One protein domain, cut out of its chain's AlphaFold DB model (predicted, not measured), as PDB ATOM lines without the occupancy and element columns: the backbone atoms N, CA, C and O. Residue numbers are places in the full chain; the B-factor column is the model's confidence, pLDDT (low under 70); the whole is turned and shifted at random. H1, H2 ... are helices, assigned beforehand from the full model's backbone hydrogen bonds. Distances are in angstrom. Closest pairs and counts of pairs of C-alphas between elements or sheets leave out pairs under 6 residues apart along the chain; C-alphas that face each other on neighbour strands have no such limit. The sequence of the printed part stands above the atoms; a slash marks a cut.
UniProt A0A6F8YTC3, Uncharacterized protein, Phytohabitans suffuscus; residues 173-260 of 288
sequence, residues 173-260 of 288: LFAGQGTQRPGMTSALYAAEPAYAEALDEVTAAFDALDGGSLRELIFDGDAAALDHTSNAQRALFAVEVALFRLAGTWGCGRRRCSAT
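What this domain is: This is residues 173 to 260 of the 288 residues of an uncharacterized protein of Phytohabitans suffuscus (UniProt A0A6F8YTC3). Two long helices, H5 and H2, pack side by side, with short H3 packed across the first part of H5; H1 makes a corner with H2. The printed part has 88 residues with five named helices, H1 to H5 in order, and no named strand: all helix, compact, radius of gyration of the C-alphas 13.0 A, spans 38 by 27 by 24 A.

How they stand to each other: H5, residues 229 to 249, touches H2, residues 193 to 210, at a shallow tilt of 29 degrees, opposite ways; the closest C-alphas, Ala 198 and Ala 242, are 4.8 A apart. With residues 231 to 235 alone, H5 touches H3, residues 214 to 220, about perpendicular at 90 degrees; the closest C-alphas, Ile 218 and Ala 235, are 6.3 A apart. H4, residues 223 to 227, and H1, residues 186 to 191, are apart. Every O i to N i+4 pair is within hydrogen-bond range in H1, H3, H4 and H5, and 13 of 14 in H2.

Where its parts are: H5 spans 30.6 A from C-alpha 229 (34.832, 3.524, -8.864) to C-alpha 249 (18.011, 13.386, -32.425); H2 spans 25.7 A.

The domain as a whole: The printed part has no cut; residues 253 to 260 have pLDDT under 70.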
ATOM      1  N   LEU A 173      19.936  -0.133 -23.169       93.19
ATOM      2  CA  LEU A 173      20.760  -0.800 -22.172       93.19
ATOM      3  C   LEU A 173      21.969   0.084 -21.877       93.19
ATOM      4  O   LEU A 173      22.667   0.507 -22.796       93.19
ATOM      5  N   PHE A 174      22.181   0.339 -20.595       91.62
ATOM      6  CA  PHE A 174      23.254   1.170 -20.073       91.62
ATOM      7  C   PHE A 174      24.283   0.255 -19.408       91.62
ATOM      8  O   PHE A 174      23.923  -0.612 -18.600       91.62
ATOM      9  N   ALA A 175      25.534   0.372 -19.833       88.69
ATOM     10  CA  ALA A 175      26.626  -0.451 -19.360       88.69
ATOM     11  C   ALA A 175      26.920  -0.174 -17.878       88.69
ATOM     12  O   ALA A 175      26.733   0.915 -17.344       88.69
ATOM     13  N   GLY A 176      27.365  -1.217 -17.181       88.94
ATOM     14  CA  GLY A 176      27.926  -1.058 -15.846       88.94
ATOM     15  C   GLY A 176      29.382  -0.601 -15.903       88.94
ATOM     16  O   GLY A 176      29.989  -0.511 -16.968       88.94
ATOM     17  N   GLN A 177      29.966  -0.391 -14.724       88.50
ATOM     18  CA  GLN A 177      31.409  -0.207 -14.582       88.50
ATOM     19  C   GLN A 177      32.184  -1.375 -15.215       88.50
ATOM     20  O   GLN A 177      31.789  -2.533 -15.091       88.50
ATOM     21  N   GLY A 178      33.303  -1.053 -15.864       89.00
ATOM     22  CA  GLY A 178      34.191  -1.990 -16.556       89.00
ATOM     23  C   GLY A 178      34.314  -1.738 -18.061       89.00
ATOM     24  O   GLY A 178      35.181  -2.326 -18.699       89.00
ATOM     25  N   THR A 179      33.477  -0.871 -18.641       90.62
ATOM     26  CA  THR A 179      33.540  -0.508 -20.070       90.62
ATOM     27  C   THR A 179      34.245   0.819 -20.338       90.62
ATOM     28  O   THR A 179      34.459   1.171 -21.501       90.62
ATOM     29  N   GLN A 180      34.571   1.579 -19.291       93.25
ATOM     30  CA  GLN A 180      35.289   2.843 -19.412       93.25
ATOM     31  C   GLN A 180      36.704   2.621 -19.953       93.25
ATOM     32  O   GLN A 180      37.371   1.644 -19.621       93.25
ATOM     33  N   ARG A 181      37.163   3.544 -20.797       94.56
ATOM     34  CA  ARG A 181      38.546   3.608 -21.273       94.56
ATOM     35  C   ARG A 181      38.915   5.062 -21.565       94.56
ATOM     36  O   ARG A 181      38.037   5.793 -22.038       94.56
ATOM     37  N   PRO A 182      40.174   5.472 -21.350       94.69
ATOM     38  CA  PRO A 182      40.634   6.792 -21.763       94.69
ATOM     39  C   PRO A 182      40.346   7.064 -23.242       94.69
ATOM     40  O   PRO A 182      40.416   6.160 -24.090       94.69
ATOM     41  N   GLY A 183      39.960   8.299 -23.549       94.31
ATOM     42  CA  GLY A 183      39.622   8.725 -24.904       94.31
ATOM     43  C   GLY A 183      38.349   8.082 -25.463       94.31
ATOM     44  O   GLY A 183      38.133   8.116 -26.679       94.31
ATOM     45  N   MET A 184      37.503   7.454 -24.633       93.62
ATOM     46  CA  MET A 184      36.195   7.000 -25.108       93.62
ATOM     47  C   MET A 184      35.388   8.190 -25.636       93.62
ATOM     48  O   MET A 184      35.477   9.290 -25.104       93.62
ATOM     49  N   THR A 185      34.651   7.956 -26.725       94.44
ATOM     50  CA  THR A 185      33.712   8.909 -27.348       94.44
ATOM     51  C   THR A 185      34.258  10.300 -27.722       94.44
ATOM     52  O   THR A 185      33.487  11.136 -28.184       94.44
ATOM     53  N   SER A 186      35.572  10.543 -27.668       95.25
ATOM     54  CA  SER A 186      36.197  11.816 -28.078       95.25
ATOM     55  C   SER A 186      35.973  12.139 -29.561       95.25
ATOM     56  O   SER A 186      35.629  13.262 -29.922       95.25
ATOM     57  N   ALA A 187      36.065  11.131 -30.432       92.94
ATOM     58  CA  ALA A 187      35.733  11.279 -31.849       92.94
ATOM     59  C   ALA A 187      34.256  11.657 -32.063       92.94
ATOM     60  O   ALA A 187      33.939  12.413 -32.975       92.94
ATOM     61  N   LEU A 188      33.358  11.156 -31.206       93.50
ATOM     62  CA  LEU A 188      31.937  11.494 -31.254       93.50
ATOM     63  C   LEU A 188      31.697  12.926 -30.768       93.50
ATOM     64  O   LEU A 188      30.925  13.649 -31.381       93.50
ATOM     65  N   TYR A 189      32.413  13.355 -29.728       96.62
ATOM     66  CA  TYR A 189      32.412  14.741 -29.260       96.62
ATOM     67  C   TYR A 189      32.836  15.725 -30.356       96.62
ATOM     68  O   TYR A 189      32.199  16.757 -30.534       96.62
ATOM     69  N   ALA A 190      33.860  15.385 -31.141       94.38
ATOM     70  CA  ALA A 190      34.299  16.223 -32.255       94.38
ATOM     71  C   ALA A 190      33.309  16.246 -33.437       94.38
ATOM     72  O   ALA A 190      33.238  17.242 -34.153       94.38
ATOM     73  N   ALA A 191      32.576  15.150 -33.666       91.31
ATOM     74  CA  ALA A 191      31.729  14.978 -34.850       91.31
ATOM     75  C   ALA A 191      30.254  15.363 -34.640       91.31
ATOM     76  O   ALA A 191      29.598  15.772 -35.594       91.31
ATOM     77  N   GLU A 192      29.722  15.223 -33.422       94.06
ATOM     78  CA  GLU A 192      28.284  15.306 -33.145       94.06
ATOM     79  C   GLU A 192      27.963  16.396 -32.107       94.06
ATOM     80  O   GLU A 192      28.046  16.148 -30.899       94.06
ATOM     81  N   PRO A 193      27.507  17.591 -32.539       95.19
ATOM     82  CA  PRO A 193      27.210  18.704 -31.635       95.19
ATOM     83  C   PRO A 193      26.207  18.354 -30.527       95.19
ATOM     84  O   PRO A 193      26.382  18.758 -29.385       95.19
ATOM     85  N   ALA A 194      25.182  17.551 -30.833       95.75
ATOM     86  CA  ALA A 194      24.187  17.139 -29.841       95.75
ATOM     87  C   ALA A 194      24.767  16.227 -28.748       95.75
ATOM     88  O   ALA A 194      24.271  16.224 -27.620       95.75
ATOM     89  N   TYR A 195      25.801  15.448 -29.077       97.25
ATOM     90  CA  TYR A 195      26.534  14.653 -28.099       97.25
ATOM     91  C   TYR A 195      27.442  15.548 -27.252       97.25
ATOM     92  O   TYR A 195      27.427  15.422 -26.031       97.25
ATOM     93  N   ALA A 196      28.181  16.468 -27.882       97.94
ATOM     94  CA  ALA A 196      29.061  17.404 -27.184       97.94
ATOM     95  C   ALA A 196      28.296  18.272 -26.174       97.94
ATOM     96  O   ALA A 196      28.626  18.253 -24.991       97.94
ATOM     97  N   GLU A 197      27.204  18.915 -26.608       98.00
ATOM     98  CA  GLU A 197      26.330  19.719 -25.738       98.00
ATOM     99  C   GLU A 197      25.825  18.912 -24.530       98.00
ATOM    100  O   GLU A 197      25.790  19.403 -23.404       98.00
ATOM    101  N   ALA A 198      25.430  17.656 -24.757       97.94
ATOM    102  CA  ALA A 198      24.924  16.793 -23.702       97.94
ATOM    103  C   ALA A 198      26.016  16.321 -22.735       97.94
ATOM    104  O   ALA A 198      25.748  16.217 -21.538       97.94
ATOM    105  N   LEU A 199      27.214  16.013 -23.240       98.19
ATOM    106  CA  LEU A 199      28.336  15.607 -22.402       98.19
ATOM    107  C   LEU A 199      28.774  16.774 -21.515       98.19
ATOM    108  O   LEU A 199      28.864  16.585 -20.306       98.19
ATOM    109  N   ASP A 200      28.949  17.962 -22.098       97.88
ATOM    110  CA  ASP A 200      29.362  19.172 -21.380       97.88
ATOM    111  C   ASP A 200      28.381  19.545 -20.264       97.88
ATOM    112  O   ASP A 200      28.801  19.867 -19.154       97.88
ATOM    113  N   GLU A 201      27.070  19.457 -20.524       97.94
ATOM    114  CA  GLU A 201      26.039  19.711 -19.508       97.94
ATOM    115  C   GLU A 201      26.187  18.771 -18.304       97.94
ATOM    116  O   GLU A 201      26.121  19.210 -17.153       97.94
ATOM    117  N   VAL A 202      26.380  17.474 -18.556       97.44
ATOM    118  CA  VAL A 202      26.443  16.475 -17.483       97.44
ATOM    119  C   VAL A 202      27.778  16.532 -16.744       97.44
ATOM    120  O   VAL A 202      27.781  16.430 -15.517       97.44
ATOM    121  N   THR A 203      28.901  16.724 -17.444       96.88
ATOM    122  CA  THR A 203      30.211  16.858 -16.786       96.88
ATOM    123  C   THR A 203      30.266  18.122 -15.938       96.88
ATOM    124  O   THR A 203      30.641  18.027 -14.776       96.88
ATOM    125  N   ALA A 204      29.764  19.259 -16.436       96.56
ATOM    126  CA  ALA A 204      29.716  20.502 -15.663       96.56
ATOM    127  C   ALA A 204      28.891  20.367 -14.369       96.56
ATOM    128  O   ALA A 204      29.223  20.973 -13.350       96.56
ATOM    129  N   ALA A 205      27.828  19.555 -14.385       96.75
ATOM    130  CA  ALA A 205      27.033  19.284 -13.191       96.75
ATOM    131  C   ALA A 205      27.799  18.469 -12.131       96.75
ATOM    132  O   ALA A 205      27.579  18.684 -10.939       96.75
ATOM    133  N   PHE A 206      28.687  17.555 -12.537       96.00
ATOM    134  CA  PHE A 206      29.564  16.836 -11.606       96.00
ATOM    135  C   PHE A 206      30.717  17.707 -11.121       96.00
ATOM    136  O   PHE A 206      30.933  17.781  -9.913       96.00
ATOM    137  N   ASP A 207      31.368  18.429 -12.032       95.06
ATOM    138  CA  ASP A 207      32.498  19.312 -11.728       95.06
ATOM    139  C   ASP A 207      32.102  20.385 -10.692       95.06
ATOM    140  O   ASP A 207      32.876  20.737  -9.804       95.06
ATOM    141  N   ALA A 208      30.845  20.850 -10.722       94.12
ATOM    142  CA  ALA A 208      30.293  21.766  -9.721       94.12
ATOM    143  C   ALA A 208      30.151  21.163  -8.304       94.12
ATOM    144  O   ALA A 208      30.037  21.913  -7.333       94.12
ATOM    145  N   LEU A 209      30.120  19.834  -8.168       91.19
ATOM    146  CA  LEU A 209      29.979  19.129  -6.888       91.19
ATOM    147  C   LEU A 209      31.324  18.718  -6.285       91.19
ATOM    148  O   LEU A 209      31.444  18.648  -5.063       91.19
ATOM    149  N   ASP A 210      32.306  18.401  -7.126       87.31
ATOM    150  CA  ASP A 210      33.568  17.782  -6.710       87.31
ATOM    151  C   ASP A 210      34.816  18.629  -7.014       87.31
ATOM    152  O   ASP A 210      35.897  18.303  -6.519       87.31
ATOM    153  N   GLY A 211      34.672  19.728  -7.764       82.12
ATOM    154  CA  GLY A 211      35.764  20.629  -8.138       82.12
ATOM    155  C   GLY A 211      36.748  20.039  -9.154       82.12
ATOM    156  O   GLY A 211      37.848  20.576  -9.299       82.12
ATOM    157  N   GLY A 212      36.398  18.925  -9.806       84.81
ATOM    158  CA  GLY A 212      37.222  18.255 -10.810       84.81
ATOM    159  C   GLY A 212      36.978  18.735 -12.244       84.81
ATOM    160  O   GLY A 212      36.261  19.699 -12.489       84.81
ATOM    161  N   SER A 213      37.606  18.035 -13.194       90.94
ATOM    162  CA  SER A 213      37.316  18.135 -14.629       90.94
ATOM    163  C   SER A 213      37.050  16.732 -15.174       90.94
ATOM    164  O   SER A 213      37.950  16.011 -15.618       90.94
ATOM    165  N   LEU A 214      35.795  16.293 -15.082       94.25
ATOM    166  CA  LEU A 214      35.384  14.948 -15.477       94.25
ATOM    167  C   LEU A 214      35.580  14.717 -16.980       94.25
ATOM    168  O   LEU A 214      35.918  13.609 -17.389       94.25
ATOM    169  N   ARG A 215      35.408  15.752 -17.811       95.69
ATOM    170  CA  ARG A 215      35.637  15.646 -19.261       95.69
ATOM    171  C   ARG A 215      37.110  15.405 -19.588       95.69
ATOM    172  O   ARG A 215      37.400  14.530 -20.402       95.69
ATOM    173  N   GLU A 216      38.023  16.128 -18.941       94.75
ATOM    174  CA  GLU A 216      39.467  15.879 -19.078       94.75
ATOM    175  C   GLU A 216      39.816  14.466 -18.619       94.75
ATOM    176  O   GLU A 216      40.546  13.762 -19.306       94.75
ATOM    177  N   LEU A 217      39.218  13.992 -17.524       94.88
ATOM    178  CA  LEU A 217      39.414  12.617 -17.073       94.88
ATOM    179  C   LEU A 217      38.912  11.573 -18.091       94.88
ATOM    180  O   LEU A 217      39.558  10.545 -18.274       94.88
ATOM    181  N   ILE A 218      37.779  11.816 -18.762       95.62
ATOM    182  CA  ILE A 218      37.238  10.910 -19.792       95.62
ATOM    183  C   ILE A 218      38.152  10.864 -21.027       95.62
ATOM    184  O   ILE A 218      38.359   9.790 -21.600       95.62
ATOM    185  N   PHE A 219      38.667  12.013 -21.467       95.94
ATOM    186  CA  PHE A 219      39.421  12.113 -22.720       95.94
ATOM    187  C   PHE A 219      40.912  11.847 -22.554       95.94
ATOM    188  O   PHE A 219      41.459  11.039 -23.305       95.94
ATOM    189  N   ASP A 220      41.525  12.463 -21.553       93.56
ATOM    190  CA  ASP A 220      42.977  12.550 -21.391       93.56
ATOM    191  C   ASP A 220      43.464  11.915 -20.076       93.56
ATOM    192  O   ASP A 220      44.665  11.858 -19.811       93.56
ATOM    193  N   GLY A 221      42.543  11.431 -19.239       88.44
ATOM    194  CA  GLY A 221      42.858  10.788 -17.972       88.44
ATOM    195  C   GLY A 221      43.605   9.462 -18.119       88.44
ATOM    196  O   GLY A 221      43.418   8.714 -19.075       88.44
ATOM    197  N   ASP A 222      44.415   9.133 -17.113       92.25
ATOM    198  CA  ASP A 222      45.000   7.799 -16.985       92.25
ATOM    199  C   ASP A 222      43.916   6.740 -16.707       92.25
ATOM    200  O   ASP A 222      42.926   6.993 -16.013       92.25
ATOM    201  N   ALA A 223      44.134   5.527 -17.218       92.19
ATOM    202  CA  ALA A 223      43.242   4.391 -17.041       92.19
ATOM    203  C   ALA A 223      43.013   4.065 -15.559       92.19
ATOM    204  O   ALA A 223      41.865   3.877 -15.168       92.19
ATOM    205  N   ALA A 224      44.052   4.078 -14.714       92.94
ATOM    206  CA  ALA A 224      43.883   3.753 -13.295       92.94
ATOM    207  C   ALA A 224      43.047   4.812 -12.556       92.94
ATOM    208  O   ALA A 224      42.224   4.477 -11.699       92.94
ATOM    209  N   ALA A 225      43.216   6.089 -12.911       92.81
ATOM    210  CA  ALA A 225      42.377   7.163 -12.390       92.81
ATOM    211  C   ALA A 225      40.922   7.000 -12.852       92.81
ATOM    212  O   ALA A 225      40.007   7.103 -12.033       92.81
ATOM    213  N   LEU A 226      40.695   6.709 -14.134       93.88
ATOM    214  CA  LEU A 226      39.357   6.490 -14.682       93.88
ATOM    215  C   LEU A 226      38.676   5.244 -14.085       93.88
ATOM    216  O   LEU A 226      37.467   5.269 -13.862       93.88
ATOM    217  N   ASP A 227      39.443   4.199 -13.769       94.06
ATOM    218  CA  ASP A 227      38.965   2.942 -13.178       94.06
ATOM    219  C   ASP A 227      38.591   3.053 -11.697       94.06
ATOM    220  O   ASP A 227      37.900   2.178 -11.162       94.06
ATOM    221  N   HIS A 228      38.985   4.137 -11.022       94.06
ATOM    222  CA  HIS A 228      38.511   4.401  -9.672       94.06
ATOM    223  C   HIS A 228      36.978   4.499  -9.677       94.06
ATOM    224  O   HIS A 228      36.404   5.302 -10.408       94.06
ATOM    225  N   THR A 229      36.298   3.713  -8.837       92.56
ATOM    226  CA  THR A 229      34.832   3.524  -8.864       92.56
ATOM    227  C   THR A 229      34.036   4.829  -8.965       92.56
ATOM    228  O   THR A 229      33.103   4.924  -9.759       92.56
ATOM    229  N   SER A 230      34.413   5.859  -8.199       91.50
ATOM    230  CA  SER A 230      33.737   7.162  -8.261       91.50
ATOM    231  C   SER A 230      33.888   7.845  -9.625       91.50
ATOM    232  O   SER A 230      32.939   8.446 -10.117       91.50
ATOM    233  N   ASN A 231      35.057   7.749 -10.258       93.69
ATOM    234  CA  ASN A 231      35.334   8.295 -11.584       93.69
ATOM    235  C   ASN A 231      34.605   7.503 -12.667       93.69
ATOM    236  O   ASN A 231      33.859   8.096 -13.444       93.69
ATOM    237  N   ALA A 232      34.740   6.176 -12.655       93.75
ATOM    238  CA  ALA A 232      34.128   5.296 -13.644       93.75
ATOM    239  C   ALA A 232      32.604   5.477 -13.713       93.75
ATOM    240  O   ALA A 232      32.046   5.636 -14.796       93.75
ATOM    241  N   GLN A 233      31.922   5.514 -12.563       94.12
ATOM    242  CA  GLN A 233      30.465   5.673 -12.516       94.12
ATOM    243  C   GLN A 233      29.996   7.025 -13.065       94.12
ATOM    244  O   GLN A 233      29.032   7.071 -13.827       94.12
ATOM    245  N   ARG A 234      30.681   8.122 -12.711       95.06
ATOM    246  CA  ARG A 234      30.366   9.467 -13.223       95.06
ATOM    247  C   ARG A 234      30.630   9.567 -14.723       95.06
ATOM    248  O   ARG A 234      29.783  10.063 -15.463       95.06
ATOM    249  N   ALA A 235      31.776   9.054 -15.168       95.69
ATOM    250  CA  ALA A 235      32.186   9.054 -16.564       95.69
ATOM    251  C   ALA A 235      31.204   8.272 -17.444       95.69
ATOM    252  O   ALA A 235      30.731   8.792 -18.455       95.69
ATOM    253  N   LEU A 236      30.854   7.048 -17.038       96.12
ATOM    254  CA  LEU A 236      29.889   6.223 -17.761       96.12
ATOM    255  C   LEU A 236      28.512   6.877 -17.791       96.12
ATOM    256  O   LEU A 236      27.940   6.985 -18.868       96.12
ATOM    257  N   PHE A 237      28.026   7.407 -16.663       96.19
ATOM    258  CA  PHE A 237      26.750   8.124 -16.633       96.19
ATOM    259  C   PHE A 237      26.730   9.308 -17.612       96.19
ATOM    260  O   PHE A 237      25.778   9.458 -18.379       96.19
ATOM    261  N   ALA A 238      27.783  10.132 -17.621       97.12
ATOM    262  CA  ALA A 238      27.879  11.281 -18.518       97.12
ATOM    263  C   ALA A 238      27.868  10.859 -19.995       97.12
ATOM    264  O   ALA A 238      27.068  11.373 -20.782       97.12
ATOM    265  N   VAL A 239      28.692   9.870 -20.356       97.12
ATOM    266  CA  VAL A 239      28.751   9.329 -21.721       97.12
ATOM    267  C   VAL A 239      27.417   8.717 -22.140       97.12
ATOM    268  O   VAL A 239      26.930   8.977 -23.238       97.12
ATOM    269  N   GLU A 240      26.788   7.934 -21.276       96.94
ATOM    270  CA  GLU A 240      25.536   7.243 -21.568       96.94
ATOM    271  C   GLU A 240      24.351   8.185 -21.757       96.94
ATOM    272  O   GLU A 240      23.544   7.994 -22.673       96.94
ATOM    273  N   VAL A 241      24.257   9.230 -20.933       96.50
ATOM    274  CA  VAL A 241      23.246  10.280 -21.103       96.50
ATOM    275  C   VAL A 241      23.474  11.031 -22.414       96.50
ATOM    276  O   VAL A 241      22.510  11.280 -23.145       96.50
ATOM    277  N   ALA A 242      24.727  11.344 -22.749       97.19
ATOM    278  CA  ALA A 242      25.066  12.004 -24.004       97.19
ATOM    279  C   ALA A 242      24.740  11.129 -25.229       97.19
ATOM    280  O   ALA A 242      24.104  11.605 -26.173       97.19
ATOM    281  N   LEU A 243      25.055   9.829 -25.187       96.12
ATOM    282  CA  LEU A 243      24.679   8.859 -26.225       96.12
ATOM    283  C   LEU A 243      23.157   8.737 -26.372       96.12
ATOM    284  O   LEU A 243      22.635   8.728 -27.490       96.12
ATOM    285  N   PHE A 244      22.427   8.677 -25.257       95.31
ATOM    286  CA  PHE A 244      20.967   8.614 -25.270       95.31
ATOM    287  C   PHE A 244      20.348   9.867 -25.905       95.31
ATOM    288  O   PHE A 244      19.438   9.762 -26.736       95.31
ATOM    289  N   ARG A 245      20.850  11.057 -25.553       94.50
ATOM    290  CA  ARG A 245      20.385  12.326 -26.133       94.50
ATOM    291  C   ARG A 245      20.707  12.415 -27.625       94.50
ATOM    292  O   ARG A 245      19.816  12.786 -28.392       94.50
ATOM    293  N   LEU A 246      21.901  11.990 -28.046       95.00
ATOM    294  CA  LEU A 246      22.265  11.896 -29.464       95.00
ATOM    295  C   LEU A 246      21.300  10.981 -30.229       95.00
ATOM    296  O   LEU A 246      20.710  11.406 -31.223       95.00
ATOM    297  N   ALA A 247      21.056   9.764 -29.733       93.75
ATOM    298  CA  ALA A 247      20.133   8.816 -30.362       93.75
ATOM    299  C   ALA A 247      18.707   9.390 -30.503       93.75
ATOM    300  O   ALA A 247      18.003   9.120 -31.482       93.75
ATOM    301  N   GLY A 248      18.284  10.223 -29.547       90.75
ATOM    302  CA  GLY A 248      17.014  10.945 -29.597       90.75
ATOM    303  C   GLY A 248      16.892  11.923 -30.770       90.75
ATOM    304  O   GLY A 248      15.779  12.137 -31.265       90.75
ATOM    305  N   THR A 249      18.007  12.481 -31.258       91.62
ATOM    306  CA  THR A 249      18.011  13.386 -32.425       91.62
ATOM    307  C   THR A 249      17.689  12.649 -33.725       91.62
ATOM    308  O   THR A 249      16.991  13.188 -34.581       91.62
ATOM    309  N   TRP A 250      18.064  11.371 -33.819       87.81
ATOM    310  CA  TRP A 250      17.726  10.479 -34.935       87.81
ATOM    311  C   TRP A 250      16.310   9.885 -34.835       87.81
ATOM    312  O   TRP A 250      15.913   9.050 -35.645       87.81
ATOM    313  N   GLY A 251      15.530  10.291 -33.828       84.75
ATOM    314  CA  GLY A 251      14.160   9.823 -33.618       84.75
ATOM    315  C   GLY A 251      14.040   8.519 -32.821       84.75
ATOM    316  O   GLY A 251      12.918   8.030 -32.645       84.75
ATOM    317  N   CYS A 252      15.141   7.976 -32.287       83.38
ATOM    318  CA  CYS A 252      15.086   6.827 -31.382       83.38
ATOM    319  C   CYS A 252      14.418   7.213 -30.046       83.38
ATOM    320  O   CYS A 252      14.518   8.342 -29.577       83.38
ATOM    321  N   GLY A 253      13.691   6.280 -29.421       64.94
ATOM    322  CA  GLY A 253      13.162   6.445 -28.055       64.94
ATOM    323  C   GLY A 253      11.897   7.301 -27.893       64.94
ATOM    324  O   GLY A 253      11.286   7.281 -26.827       64.94
ATOM    325  N   ARG A 254      11.401   7.977 -28.939       58.16
ATOM    326  CA  ARG A 254      10.195   8.836 -28.852       58.16
ATOM    327  C   ARG A 254       8.869   8.107 -28.567       58.16
ATOM    328  O   ARG A 254       7.857   8.781 -28.385       58.16
ATOM    329  N   ARG A 255       8.827   6.765 -28.531       47.31
ATOM    330  CA  ARG A 255       7.567   5.995 -28.395       47.31
ATOM    331  C   ARG A 255       7.396   5.152 -27.125       47.31
ATOM    332  O   ARG A 255       6.276   4.696 -26.929       47.31
ATOM    333  N   ARG A 256       8.423   4.988 -26.277       43.06
ATOM    334  CA  ARG A 256       8.416   4.438 -24.891       43.06
ATOM    335  C   ARG A 256       9.855   4.012 -24.568       43.06
ATOM    336  O   ARG A 256      10.370   3.137 -25.251       43.06
ATOM    337  N   CYS A 257      10.488   4.599 -23.553       39.16
ATOM    338  CA  CYS A 257      11.738   4.073 -22.999       39.16
ATOM    339  C   CYS A 257      11.412   3.202 -21.785       39.16
ATOM    340  O   CYS A 257      10.855   3.696 -20.807       39.16
ATOM    341  N   SER A 258      11.776   1.924 -21.831       37.56
ATOM    342  CA  SER A 258      11.936   1.096 -20.634       37.56
ATOM    343  C   SER A 258      13.427   0.831 -20.457       37.56
ATOM    344  O   SER A 258      14.000   0.040 -21.205       37.56
ATOM    345  N   ALA A 259      14.064   1.519 -19.509       39.06
ATOM    346  CA  ALA A 259      15.417   1.177 -19.086       39.06
ATOM    347  C   ALA A 259      15.336  -0.101 -18.241       39.06
ATOM    348  O   ALA A 259      14.661  -0.123 -17.209       39.06
ATOM    349  N   THR A 260      15.979  -1.177 -18.688       33.06
ATOM    350  CA  THR A 260      16.197  -2.363 -17.850       33.06
ATOM    351  C   THR A 260      17.517  -2.177 -17.104       33.06
ATOM    352  O   THR A 260      18.526  -1.792 -17.687       33.06
TER     353      THR A 260